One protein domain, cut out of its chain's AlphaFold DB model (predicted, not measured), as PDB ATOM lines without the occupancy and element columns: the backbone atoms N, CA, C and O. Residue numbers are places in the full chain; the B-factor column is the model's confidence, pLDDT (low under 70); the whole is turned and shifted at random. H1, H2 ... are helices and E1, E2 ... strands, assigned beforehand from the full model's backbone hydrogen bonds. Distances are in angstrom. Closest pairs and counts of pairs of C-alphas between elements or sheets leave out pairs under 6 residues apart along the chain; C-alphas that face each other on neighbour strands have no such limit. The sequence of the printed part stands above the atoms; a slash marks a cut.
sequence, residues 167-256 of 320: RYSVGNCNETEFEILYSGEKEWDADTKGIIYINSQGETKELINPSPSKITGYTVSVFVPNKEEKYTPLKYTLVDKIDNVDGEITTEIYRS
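This is residues 167 to 256 of the 320 residues of the protein "Putative membrane protein" of Clostridium bornimense (UniProt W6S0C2). One strongly twisted sheet of five strands makes the body, with its two longest strands, E1 and E4, running side by side and bending sharply at the same place. Two very short helices, H1 and H2, only graze this sheet, and the long stretch of residues 239 to 250 is tied to edge strand E3 by a short pairing. The printed part has 90 residues, with named elements in the order H1, E1, E2, E3, E4, E5, H2; the sheet's order is E1, E4, E5, E2, E3, and it is mixed. The class is mixed, helices and strands, though only 42 of the 90 residues are in named elements. The whole is compact, with a radius of gyration of the C-alphas of 12.9 A, and rounded, spanning 36 by 31 by 23 A.

E1, residues 177 to 188, is 25.0 A long from first to last C-alpha and begins at C-alpha 177 (181.681, 107.515, 147.672). E4, residues 215 to 223, is 19.1 A long, and E5, residues 234 to 238, is 12.7 A. E2, residues 195 to 198, is 9.7 A, and E3 is residues 204 to 206. H1 is residues 167 to 171, with C-alpha 167 at (181.371, 117.646, 154.608). H2 is residues 251 to 254, ending at C-alpha 254 (181.346, 127.920, 154.335).

E1 and E4 are antiparallel at 172 degrees, with N 181 and O 221 2.9 A apart, within hydrogen-bond range. E1 bends by 102 degrees at residue 185 and E4 by 88 degrees at residue 218; these C-alphas face each other at 4.0 A. E4 and E5 form a hairpin, antiparallel at 140 degrees, with N 236 and O 220 at 2.8 A. E5 and E2 are parallel at 38 degrees, with N 237 and O 196 at 2.8 A. E2 and E3 form a hairpin, with N 197 and O 205 at 2.8 A. The edge strands E1 and E3 are apart. H1 grazes the sheet with residues 169 to 170; its closest C-alpha pair with E4 is Ser 169 and Val 222, 7.1 A. H2 grazes it with residues 251 to 254; the closest C-alphas of H2 and E3 are those of Thr 251 and Thr 204, 5.1 A. H1 and H2 are close but not clearly touching. In H1 the O i to N i+4 pair is within hydrogen-bond range; H2 is too short for one.

The farthest C-alphas, those of Thr 176 and Pro 212, are 36.3 A apart. The printed part has no cut. The link from E5 to H2 is long, with 12 residues. The mean pLDDT of the printed part is 81.6; residues 207 to 213 and 246 to 256 are under 70.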
ATOM      1  N   ARG A 167     182.824 117.895 154.625       87.94
ATOM      2  CA  ARG A 167     181.371 117.646 154.608       87.94
ATOM      3  C   ARG A 167     180.641 118.562 153.615       87.94
ATOM      4  O   ARG A 167     179.698 118.125 152.965       87.94
ATOM      5  N   TYR A 168     181.100 119.803 153.462       82.81
ATOM      6  CA  TYR A 168     180.573 120.761 152.485       82.81
ATOM      7  C   TYR A 168     181.085 120.465 151.084       82.81
ATOM      8  O   TYR A 168     180.301 120.493 150.137       82.81
ATOM      9  N   SER A 169     182.373 120.127 150.963       85.31
ATOM     10  CA  SER A 169     183.015 119.786 149.690       85.31
ATOM     11  C   SER A 169     182.252 118.703 148.927       85.31
ATOM     12  O   SER A 169     182.183 118.744 147.702       85.31
ATOM     13  N   VAL A 170     181.666 117.746 149.652       85.62
ATOM     14  CA  VAL A 170     180.927 116.619 149.069       85.62
ATOM     15  C   VAL A 170     179.407 116.718 149.228       85.62
ATOM     16  O   VAL A 170     178.679 115.997 148.553       85.62
ATOM     17  N   GLY A 171     178.905 117.619 150.077       79.06
ATOM     18  CA  GLY A 171     177.491 117.677 150.468       79.06
ATOM     19  C   GLY A 171     176.515 118.004 149.333       79.06
ATOM     20  O   GLY A 171     175.343 117.644 149.409       79.06
ATOM     21  N   ASN A 172     176.993 118.635 148.258       75.94
ATOM     22  CA  ASN A 172     176.187 118.951 147.072       75.94
ATOM     23  C   ASN A 172     176.114 117.797 146.053       75.94
ATOM     24  O   ASN A 172     175.425 117.903 145.034       75.94
ATOM     25  N   CYS A 173     176.828 116.698 146.296       82.38
ATOM     26  CA  CYS A 173     176.857 115.536 145.420       82.38
ATOM     27  C   CYS A 173     175.874 114.472 145.924       82.38
ATOM     28  O   CYS A 173     175.979 114.001 147.050       82.38
ATOM     29  N   ASN A 174     174.961 114.017 145.061       85.75
ATOM     30  CA  ASN A 174     174.072 112.881 145.350       85.75
ATOM     31  C   ASN A 174     174.792 111.538 145.127       85.75
ATOM     32  O   ASN A 174     174.320 110.689 144.371       85.75
ATOM     33  N   GLU A 175     175.971 111.384 145.717       91.06
ATOM     34  CA  GLU A 175     176.856 110.236 145.540       91.06
ATOM     35  C   GLU A 175     177.284 109.716 146.911       91.06
ATOM     36  O   GLU A 175     177.251 110.443 147.903       91.06
ATOM     37  N   THR A 176     177.621 108.432 146.985       91.38
ATOM     38  CA  THR A 176     177.888 107.769 148.267       91.38
ATOM     39  C   THR A 176     179.368 107.640 148.582       91.38
ATOM     40  O   THR A 176     179.692 107.467 149.748       91.38
ATOM     41  N   GLU A 177     180.235 107.726 147.571       94.69
ATOM     42  CA  GLU A 177     181.681 107.515 147.672       94.69
ATOM     43  C   GLU A 177     182.430 108.717 147.090       94.69
ATOM     44  O   GLU A 177     182.051 109.265 146.047       94.69
ATOM     45  N   PHE A 178     183.504 109.105 147.768       96.81
ATOM     46  CA  PHE A 178     184.333 110.256 147.447       96.81
ATOM     47  C   PHE A 178     185.814 109.906 147.592       96.81
ATOM     48  O   PHE A 178     186.188 109.036 148.380       96.81
ATOM     49  N   GLU A 179     186.665 110.610 146.848       97.50
ATOM     50  CA  GLU A 179     188.113 110.422 146.868       97.50
ATOM     51  C   GLU A 179     188.829 111.720 147.252       97.50
ATOM     52  O   GLU A 179     188.539 112.794 146.718       97.50
ATOM     53  N   ILE A 180     189.787 111.604 148.174       98.12
ATOM     54  CA  ILE A 180     190.840 112.594 148.399       98.12
ATOM     55  C   ILE A 180     192.109 112.108 147.700       98.12
ATOM     56  O   ILE A 180     192.585 111.001 147.965       98.12
ATOM     57  N   LEU A 181     192.688 112.970 146.868       97.69
ATOM     58  CA  LEU A 181     193.951 112.744 146.172       97.69
ATOM     59  C   LEU A 181     194.959 113.840 146.519       97.69
ATOM     60  O   LEU A 181     194.663 115.035 146.427       97.69
ATOM     61  N   TYR A 182     196.177 113.423 146.852       97.88
ATOM     62  CA  TYR A 182     197.298 114.314 147.117       97.88
ATOM     63  C   TYR A 182     198.582 113.770 146.502       97.88
ATOM     64  O   TYR A 182     198.994 112.657 146.817       97.88
ATOM     65  N   SER A 183     199.247 114.578 145.678       95.12
ATOM     66  CA  SER A 183     200.589 114.270 145.158       95.12
ATOM     67  C   SER A 183     201.571 115.428 145.361       95.12
ATOM     68  O   SER A 183     202.469 115.642 144.551       95.12
ATOM     69  N   GLY A 184     201.412 116.175 146.460       94.81
ATOM     70  CA  GLY A 184     202.355 117.220 146.847       94.81
ATOM     71  C   GLY A 184     202.025 118.577 146.236       94.81
ATOM     72  O   GLY A 184     200.858 118.934 146.050       94.81
ATOM     73  N   GLU A 185     203.066 119.348 145.946       94.94
ATOM     74  CA  GLU A 185     202.956 120.583 145.182       94.94
ATOM     75  C   GLU A 185     202.573 120.260 143.737       94.94
ATOM     76  O   GLU A 185     203.225 119.465 143.055       94.94
ATOM     77  N   LYS A 186     201.492 120.880 143.275       92.56
ATOM     78  CA  LYS A 186     200.980 120.734 141.918       92.56
ATOM     79  C   LYS A 186     200.976 122.082 141.233       92.56
ATOM     80  O   LYS A 186     200.808 123.120 141.870       92.56
ATOM     81  N   GLU A 187     201.149 122.024 139.924       90.56
ATOM     82  CA  GLU A 187     200.954 123.145 139.027       90.56
ATOM     83  C   GLU A 187     199.663 122.906 138.246       90.56
ATOM     84  O   GLU A 187     199.454 121.818 137.702       90.56
ATOM     85  N   TRP A 188     198.803 123.912 138.216       87.94
ATOM     86  CA  TRP A 188     197.537 123.905 137.505       87.94
ATOM     87  C   TRP A 188     197.544 124.970 136.422       87.94
ATOM     88  O   TRP A 188     198.086 126.069 136.600       87.94
ATOM     89  N   ASP A 189     196.894 124.647 135.310       84.38
ATOM     90  CA  ASP A 189     196.651 125.614 134.254       84.38
ATOM     91  C   ASP A 189     195.673 126.690 134.733       84.38
ATOM     92  O   ASP A 189     194.796 126.443 135.567       84.38
ATOM     93  N   ALA A 190     195.841 127.889 134.183       71.12
ATOM     94  CA  ALA A 190     195.080 129.092 134.501       71.12
ATOM     95  C   ALA A 190     193.554 128.896 134.492       71.12
ATOM     96  O   ALA A 190     192.846 129.487 135.302       71.12
ATOM     97  N   ASP A 191     193.050 128.079 133.569       75.06
ATOM     98  CA  ASP A 191     191.633 127.811 133.313       75.06
ATOM     99  C   ASP A 191     191.084 126.598 134.082       75.06
ATOM    100  O   ASP A 191     189.920 126.216 133.914       75.06
ATOM    101  N   THR A 192     191.896 126.001 134.959       82.50
ATOM    102  CA  THR A 192     191.486 124.864 135.782       82.50
ATOM    103  C   THR A 192     190.334 125.259 136.705       82.50
ATOM    104  O   THR A 192     190.463 126.107 137.588       82.50
ATOM    105  N   LYS A 193     189.194 124.582 136.549       85.00
ATOM    106  CA  LYS A 193     188.014 124.787 137.398       85.00
ATOM    107  C   LYS A 193     188.167 124.135 138.775       85.00
ATOM    108  O   LYS A 193     188.848 123.113 138.923       85.00
ATOM    109  N   GLY A 194     187.449 124.691 139.752       86.62
ATOM    110  CA  GLY A 194     187.324 124.138 141.103       86.62
ATOM    111  C   GLY A 194     188.527 124.395 142.009       86.62
ATOM    112  O   GLY A 194     188.683 123.687 142.996       86.62
ATOM    113  N   ILE A 195     189.397 125.356 141.679       87.88
ATOM    114  CA  ILE A 195     190.510 125.748 142.552       87.88
ATOM    115  C   ILE A 195     189.988 126.632 143.683       87.88
ATOM    116  O   ILE A 195     189.388 127.678 143.441       87.88
ATOM    117  N   ILE A 196     190.273 126.211 144.911       88.94
ATOM    118  CA  ILE A 196     189.942 126.923 146.139       88.94
ATOM    119  C   ILE A 196     191.249 127.147 146.893       88.94
ATOM    120  O   ILE A 196     191.908 126.194 147.300       88.94
ATOM    121  N   TYR A 197     191.640 128.396 147.108       90.19
ATOM    122  CA  TYR A 197     192.755 128.696 147.997       90.19
ATOM    123  C   TYR A 197     192.311 128.548 149.440       90.19
ATOM    124  O   TYR A 197     191.230 129.017 149.787       90.19
ATOM    125  N   ILE A 198     193.144 127.930 150.272       90.12
ATOM    126  CA  ILE A 198     192.880 127.751 151.700       90.12
ATOM    127  C   ILE A 198     194.117 128.100 152.524       90.12
ATOM    128  O   ILE A 198     195.233 127.780 152.122       90.12
ATOM    129  N   ASN A 199     193.945 128.756 153.671       90.12
ATOM    130  CA  ASN A 199     195.044 128.996 154.613       90.12
ATOM    131  C   ASN A 199     194.973 128.082 155.845       90.12
ATOM    132  O   ASN A 199     194.021 127.327 156.043       90.12
ATOM    133  N   SER A 200     195.979 128.181 156.716       87.69
ATOM    134  CA  SER A 200     196.074 127.386 157.951       87.69
ATOM    135  C   SER A 200     194.931 127.607 158.950       87.69
ATOM    136  O   SER A 200     194.779 126.830 159.887       87.69
ATOM    137  N   GLN A 201     194.146 128.669 158.780       86.50
ATOM    138  CA  GLN A 201     192.990 128.994 159.606       86.50
ATOM    139  C   GLN A 201     191.708 128.379 159.024       86.50
ATOM    140  O   GLN A 201     190.680 128.377 159.698       86.50
ATOM    141  N   GLY A 202     191.738 127.864 157.792       85.56
ATOM    142  CA  GLY A 202     190.555 127.412 157.058       85.56
ATOM    143  C   GLY A 202     189.787 128.543 156.381       85.56
ATOM    144  O   GLY A 202     188.599 128.402 156.113       85.56
ATOM    145  N   GLU A 203     190.428 129.690 156.150       87.50
ATOM    146  CA  GLU A 203     189.870 130.733 155.292       87.50
ATOM    147  C   GLU A 203     190.021 130.316 153.844       87.50
ATOM    148  O   GLU A 203     191.059 129.770 153.475       87.50
ATOM    149  N   THR A 204     188.991 130.572 153.042       86.31
ATOM    150  CA  THR A 204     188.923 130.141 151.647       86.31
ATOM    151  C   THR A 204     188.601 131.280 150.692       86.31
ATOM    152  O   THR A 204     187.762 132.139 150.987       86.31
ATOM    153  N   LYS A 205     189.248 131.251 149.523       84.12
ATOM    154  CA  LYS A 205     188.974 132.135 148.389       84.12
ATOM    155  C   LYS A 205     188.899 131.335 147.101       84.12
ATOM    156  O   LYS A 205     189.747 130.480 146.851       84.12
ATOM    157  N   GLU A 206     187.919 131.656 146.272       80.25
ATOM    158  CA  GLU A 206     187.817 131.143 144.907       80.25
ATOM    159  C   GLU A 206     188.271 132.216 143.917       80.25
ATOM    160  O   GLU A 206     188.105 133.417 144.140       80.25
ATOM    161  N   LEU A 207     188.890 131.790 142.820       69.81
ATOM    162  CA  LEU A 207     189.292 132.704 141.754       69.81
ATOM    163  C   LEU A 207     188.059 133.223 141.017       69.81
ATOM    164  O   LEU A 207     187.287 132.444 140.469       69.81
ATOM    165  N   ILE A 208     187.933 134.548 140.943       58.59
ATOM    166  CA  ILE A 208     186.877 135.224 140.167       58.59
ATOM    167  C   ILE A 208     187.195 135.142 138.668       58.59
ATOM    168  O   ILE A 208     186.296 135.084 137.836       58.59
ATOM    169  N   ASN A 209     188.486 135.114 138.317       57.88
ATOM    170  CA  ASN A 209     188.968 135.033 136.944       57.88
ATOM    171  C   ASN A 209     190.192 134.110 136.858       57.88
ATOM    172  O   ASN A 209     191.018 134.124 137.774       57.88
ATOM    173  N   PRO A 210     190.357 133.348 135.763       57.06
ATOM    174  CA  PRO A 210     191.585 132.604 135.519       57.06
ATOM    175  C   PRO A 210     192.762 133.587 135.461       57.06
ATOM    176  O   PRO A 210     192.794 134.487 134.618       57.06
ATOM    177  N   SER A 211     193.713 133.452 136.389       55.94
ATOM    178  CA  SER A 211     194.960 134.223 136.348       55.94
ATOM    179  C   SER A 211     195.701 133.893 135.050       55.94
ATOM    180  O   SER A 211     195.727 132.727 134.673       55.94
ATOM    181  N   PRO A 212     196.365 134.838 134.361       52.19
ATOM    182  CA  PRO A 212     197.189 134.499 133.198       52.19
ATOM    183  C   PRO A 212     198.385 133.591 133.548       52.19
ATOM    184  O   PRO A 212     199.040 133.068 132.648       52.19
ATOM    185  N   SER A 213     198.702 133.421 134.836       66.94
ATOM    186  CA  SER A 213     199.798 132.583 135.315       66.94
ATOM    187  C   SER A 213     199.317 131.223 135.813       66.94
ATOM    188  O   SER A 213     198.259 131.103 136.429       66.94
ATOM    189  N   LYS A 214     200.173 130.216 135.629       80.38
ATOM    190  CA  LYS A 214     200.044 128.903 136.263       80.38
ATOM    191  C   LYS A 214     199.918 129.039 137.780       80.38
ATOM    192  O   LYS A 214     200.558 129.900 138.385       80.38
ATOM    193  N   ILE A 215     199.073 128.199 138.367       81.94
ATOM    194  CA  ILE A 215     198.805 128.176 139.804       81.94
ATOM    195  C   ILE A 215     199.629 127.048 140.402       81.94
ATOM    196  O   ILE A 215     199.395 125.887 140.077       81.94
ATOM    197  N   THR A 216     200.569 127.374 141.283       87.88
ATOM    198  CA  THR A 216     201.461 126.386 141.899       87.88
ATOM    199  C   THR A 216     201.269 126.370 143.409       87.88
ATOM    200  O   THR A 216     201.264 127.424 144.044       87.88
ATOM    201  N   GLY A 217     201.103 125.182 143.990       91.62
ATOM    202  CA  GLY A 217     201.011 125.012 145.438       91.62
ATOM    203  C   GLY A 217     200.619 123.598 145.864       91.62
ATOM    204  O   GLY A 217     200.198 122.768 145.052       91.62
ATOM    205  N   TYR A 218     200.750 123.306 147.160       95.81
ATOM    206  CA  TYR A 218     200.294 122.035 147.727       95.81
ATOM    207  C   TYR A 218     198.785 121.917 147.577       95.81
ATOM    208  O   TYR A 218     198.050 122.743 148.117       95.81
ATOM    209  N   THR A 219     198.337 120.907 146.835       95.50
ATOM    210  CA  THR A 219     196.926 120.782 146.464       95.50
ATOM    211  C   THR A 219     196.329 119.483 146.985       95.50
ATOM    212  O   THR A 219     196.803 118.399 146.648       95.50
ATOM    213  N   VAL A 220     195.241 119.592 147.745       97.44
ATOM    214  CA  VAL A 220     194.383 118.469 148.133       97.44
ATOM    215  C   VAL A 220     193.159 118.466 147.224       97.44
ATOM    216  O   VAL A 220     192.366 119.407 147.241       97.44
ATOM    217  N   SER A 221     193.005 117.424 146.410       96.56
ATOM    218  CA  SER A 221     191.845 117.281 145.524       96.56
ATOM    219  C   SER A 221     190.776 116.426 146.188       96.56
ATOM    220  O   SER A 221     191.095 115.357 146.693       96.56
ATOM    221  N   VAL A 222     189.523 116.875 146.158       96.50
ATOM    222  CA  VAL A 222     188.343 116.168 146.673       96.50
ATOM    223  C   VAL A 222     187.325 116.050 145.545       96.50
ATOM    224  O   VAL A 222     186.947 117.058 144.941       96.50
ATOM    225  N   PHE A 223     186.903 114.832 145.215       94.75
ATOM    226  CA  PHE A 223     186.035 114.596 144.060       94.75
ATOM    227  C   PHE A 223     185.226 113.304 144.168       94.75
ATOM    228  O   PHE A 223     185.428 112.484 145.061       94.75
ATOM    229  N   VAL A 224     184.286 113.145 143.235       94.75
ATOM    230  CA  VAL A 224     183.547 111.898 143.037       94.75
ATOM    231  C   VAL A 224     184.304 111.050 142.012       94.75
ATOM    232  O   VAL A 224     184.422 111.490 140.862       94.75
ATOM    233  N   PRO A 225     184.793 109.855 142.380       93.44
ATOM    234  CA  PRO A 225     185.605 109.041 141.487       93.44
ATOM    235  C   PRO A 225     184.820 108.614 140.240       93.44
ATOM    236  O   PRO A 225     183.679 108.150 140.330       93.44
ATOM    237  N   ASN A 226     185.449 108.725 139.066       92.19
ATOM    238  CA  ASN A 226     184.891 108.361 137.753       92.19
ATOM    239  C   ASN A 226     183.669 109.194 137.317       92.19
ATOM    240  O   ASN A 226     182.888 108.760 136.463       92.19
ATOM    241  N   LYS A 227     183.445 110.360 137.934       91.38
ATOM    242  CA  LYS A 227     182.326 111.269 137.625       91.38
ATOM    243  C   LYS A 227     182.771 112.728 137.542       91.38
ATOM    244  O   LYS A 227     181.963 113.632 137.744       91.38
ATOM    245  N   GLU A 228     184.030 112.963 137.199       88.00
ATOM    246  CA  GLU A 228     184.666 114.281 137.145       88.00
ATOM    247  C   GLU A 228     184.052 115.186 136.058       88.00
ATOM    248  O   GLU A 228     184.074 116.409 136.176       88.00
ATOM    249  N   GLU A 229     183.436 114.597 135.023       85.06
ATOM    250  CA  GLU A 229     182.663 115.329 134.006       85.06
ATOM    251  C   GLU A 229     181.329 115.873 134.547       85.06
ATOM    252  O   GLU A 229     180.826 116.890 134.068       85.06
ATOM    253  N   LYS A 230     180.743 115.195 135.544       87.88
ATOM    254  CA  LYS A 230     179.460 115.562 136.164       87.88
ATOM    255  C   LYS A 230     179.661 116.452 137.387       87.88
ATOM    256  O   LYS A 230     178.902 117.397 137.589       87.88
ATOM    257  N   TYR A 231     180.664 116.140 138.200       86.25
ATOM    258  CA  TYR A 231     181.002 116.851 139.424       86.25
ATOM    259  C   TYR A 231     182.414 117.408 139.295       86.25
ATOM    260  O   TYR A 231     183.378 116.652 139.225       86.25
ATOM    261  N   THR A 232     182.537 118.736 139.268       89.06
ATOM    262  CA  THR A 232     183.848 119.388 139.163       89.06
ATOM    263  C   THR A 232     184.687 119.085 140.413       89.06
ATOM    264  O   THR A 232     184.240 119.411 141.511       89.06
ATOM    265  N   PRO A 233     185.901 118.512 140.273       91.81
ATOM    266  CA  PRO A 233     186.799 118.272 141.400       91.81
ATOM    267  C   PRO A 233     187.190 119.566 142.112       91.81
ATOM    268  O   PRO A 233     187.714 120.484 141.463       91.81
ATOM    269  N   LEU A 234     187.010 119.600 143.432       92.50
ATOM    270  CA  LEU A 234     187.466 120.699 144.278       92.50
ATOM    271  C   LEU A 234     188.943 120.503 144.610       92.50
ATOM    272  O   LEU A 234     189.350 119.437 145.061       92.50
ATOM    273  N   LYS A 235     189.755 121.525 144.364       93.44
ATOM    274  CA  LYS A 235     191.213 121.501 144.484       93.44
ATOM    275  C   LYS A 235     191.619 122.557 145.499       93.44
ATOM    276  O   LYS A 235     191.717 123.736 145.164       93.44
ATOM    277  N   TYR A 236     191.812 122.132 146.739       93.50
ATOM    278  CA  TYR A 236     192.212 123.002 147.835       93.50
ATOM    279  C   TYR A 236     193.719 123.244 147.782       93.50
ATOM    280  O   TYR A 236     194.496 122.343 148.097       93.50
ATOM    281  N   THR A 237     194.124 124.446 147.384       93.00
ATOM    282  CA  THR A 237     195.529 124.854 147.271       93.00
ATOM    283  C   THR A 237     195.939 125.657 148.501       93.00
ATOM    284  O   THR A 237     195.400 126.737 148.756       93.00
ATOM    285  N   LEU A 238     196.894 125.133 149.269       92.12
ATOM    286  CA  LEU A 238     197.352 125.750 150.513       92.12
ATOM    287  C   LEU A 238     198.165 127.025 150.243       92.12
ATOM    288  O   LEU A 238     199.092 127.017 149.433       92.12
ATOM    289  N   VAL A 239     197.855 128.098 150.973       90.25
ATOM    290  CA  VAL A 239     198.578 129.379 150.942       90.25
ATOM    291  C   VAL A 239     198.852 129.902 152.350       90.25
ATOM    292  O   VAL A 239     198.039 129.740 153.259       90.25
ATOM    293  N   ASP A 240     199.980 130.589 152.531       84.25
ATOM    294  CA  ASP A 240     200.350 131.167 153.832       84.25
ATOM    295  C   ASP A 240     199.450 132.347 154.223       84.25
ATOM    296  O   ASP A 240     199.078 132.511 155.384       84.25
ATOM    297  N   LYS A 241     199.125 133.203 153.247       81.38
ATOM    298  CA  LYS A 241     198.330 134.419 153.445       81.38
ATOM    299  C   LYS A 241     197.297 134.549 152.345       81.38
ATOM    300  O   LYS A 241     197.640 134.792 151.189       81.38
ATOM    301  N   ILE A 242     196.034 134.438 152.732       79.31
ATOM    302  CA  ILE A 242     194.906 134.489 151.804       79.31
ATOM    303  C   ILE A 242     194.661 135.889 151.229       79.31
ATOM    304  O   ILE A 242     194.100 136.035 150.144       79.31
ATOM    305  N   ASP A 243     195.126 136.933 151.915       74.62
ATOM    306  CA  ASP A 243     195.028 138.323 151.456       74.62
ATOM    307  C   ASP A 243     195.826 138.584 150.177       74.62
ATOM    308  O   ASP A 243     195.460 139.455 149.397       74.62
ATOM    309  N   ASN A 244     196.869 137.790 149.928       72.25
ATOM    310  CA  ASN A 244     197.703 137.905 148.732       72.25
ATOM    311  C   ASN A 244     197.064 137.267 147.487       72.25
ATOM    312  O   ASN A 244     197.669 137.277 146.418       72.25
ATOM    313  N   VAL A 245     195.886 136.660 147.636       71.44
ATOM    314  CA  VAL A 245     195.149 136.020 146.549       71.44
ATOM    315  C   VAL A 245     194.057 136.969 146.057       71.44
ATOM    316  O   VAL A 245     193.128 137.297 146.808       71.44
ATOM    317  N   ASP A 246     194.147 137.343 144.780       62.91
ATOM    318  CA  ASP A 246     193.070 137.993 144.034       62.91
ATOM    319  C   ASP A 246     191.945 136.972 143.798       62.91
ATOM    320  O   ASP A 246     192.041 136.090 142.944       62.91
ATOM    321  N   GLY A 247     190.886 137.048 144.602       62.72
ATOM    322  CA  GLY A 247     189.779 136.094 144.587       62.72
ATOM    323  C   GLY A 247     188.621 136.538 145.476       62.72
ATOM    324  O   GLY A 247     188.783 137.407 146.336       62.72
ATOM    325  N   GLU A 248     187.455 135.939 145.265       57.16
ATOM    326  CA  GLU A 248     186.259 136.172 146.070       57.16
ATOM    327  C   GLU A 248     186.360 135.368 147.363       57.16
ATOM    328  O   GLU A 248     186.733 134.192 147.360       57.16
ATOM    329  N   ILE A 249     186.048 136.014 148.488       58.09
ATOM    330  CA  ILE A 249     185.976 135.346 149.787       58.09
ATOM    331  C   ILE A 249     184.794 134.390 149.737       58.09
ATOM    332  O   ILE A 249     183.649 134.817 149.639       58.09
ATOM    333  N   THR A 250     185.066 133.097 149.858       60.44
ATOM    334  CA  THR A 250     184.004 132.087 149.935       60.44
ATOM    335  C   THR A 250     183.728 131.654 151.368       60.44
ATOM    336  O   THR A 250     182.734 130.992 151.659       60.44
ATOM    337  N   THR A 251     184.576 132.078 152.308       48.38
ATOM    338  CA  THR A 251     184.513 131.618 153.695       48.38
ATOM    339  C   THR A 251     183.297 132.124 154.469       48.38
ATOM    340  O   THR A 251     182.878 131.438 155.396       48.38
ATOM    341  N   GLU A 252     182.689 133.257 154.096       46.12
ATOM    342  CA  GLU A 252     181.419 133.696 154.709       46.12
ATOM    343  C   GLU A 252     180.277 132.696 154.452       46.12
ATOM    344  O   GLU A 252     179.393 132.558 155.290       46.12
ATOM    345  N   ILE A 253     180.341 131.942 153.348       46.91
ATOM    346  CA  ILE A 253     179.340 130.936 152.966       46.91
ATOM    347  C   ILE A 253     179.650 129.567 153.599       46.91
ATOM    348  O   ILE A 253     178.733 128.818 153.921       46.91
ATOM    349  N   TYR A 254     180.929 129.235 153.819       46.28
ATOM    350  CA  TYR A 254     181.346 127.920 154.335       46.28
ATOM    351  C   TYR A 254     181.508 127.843 155.870       46.28
ATOM    352  O   TYR A 254     181.490 126.746 156.425       46.28
ATOM    353  N   ARG A 255     181.678 128.972 156.586       40.38
ATOM    354  CA  ARG A 255     181.896 128.990 158.054       40.38
ATOM    355  C   ARG A 255     180.656 129.250 158.907       40.38
ATOM    356  O   ARG A 255     180.762 129.098 160.126       40.38
ATOM    357  N   SER A 256     179.503 129.601 158.330       43.47
ATOM    358  CA  SER A 256     178.269 129.857 159.103       43.47
ATOM    359  C   SER A 256     177.836 128.672 159.979       43.47
ATOM    360  O   SER A 256     177.104 128.848 160.950       43.47
TER     361      SER A 256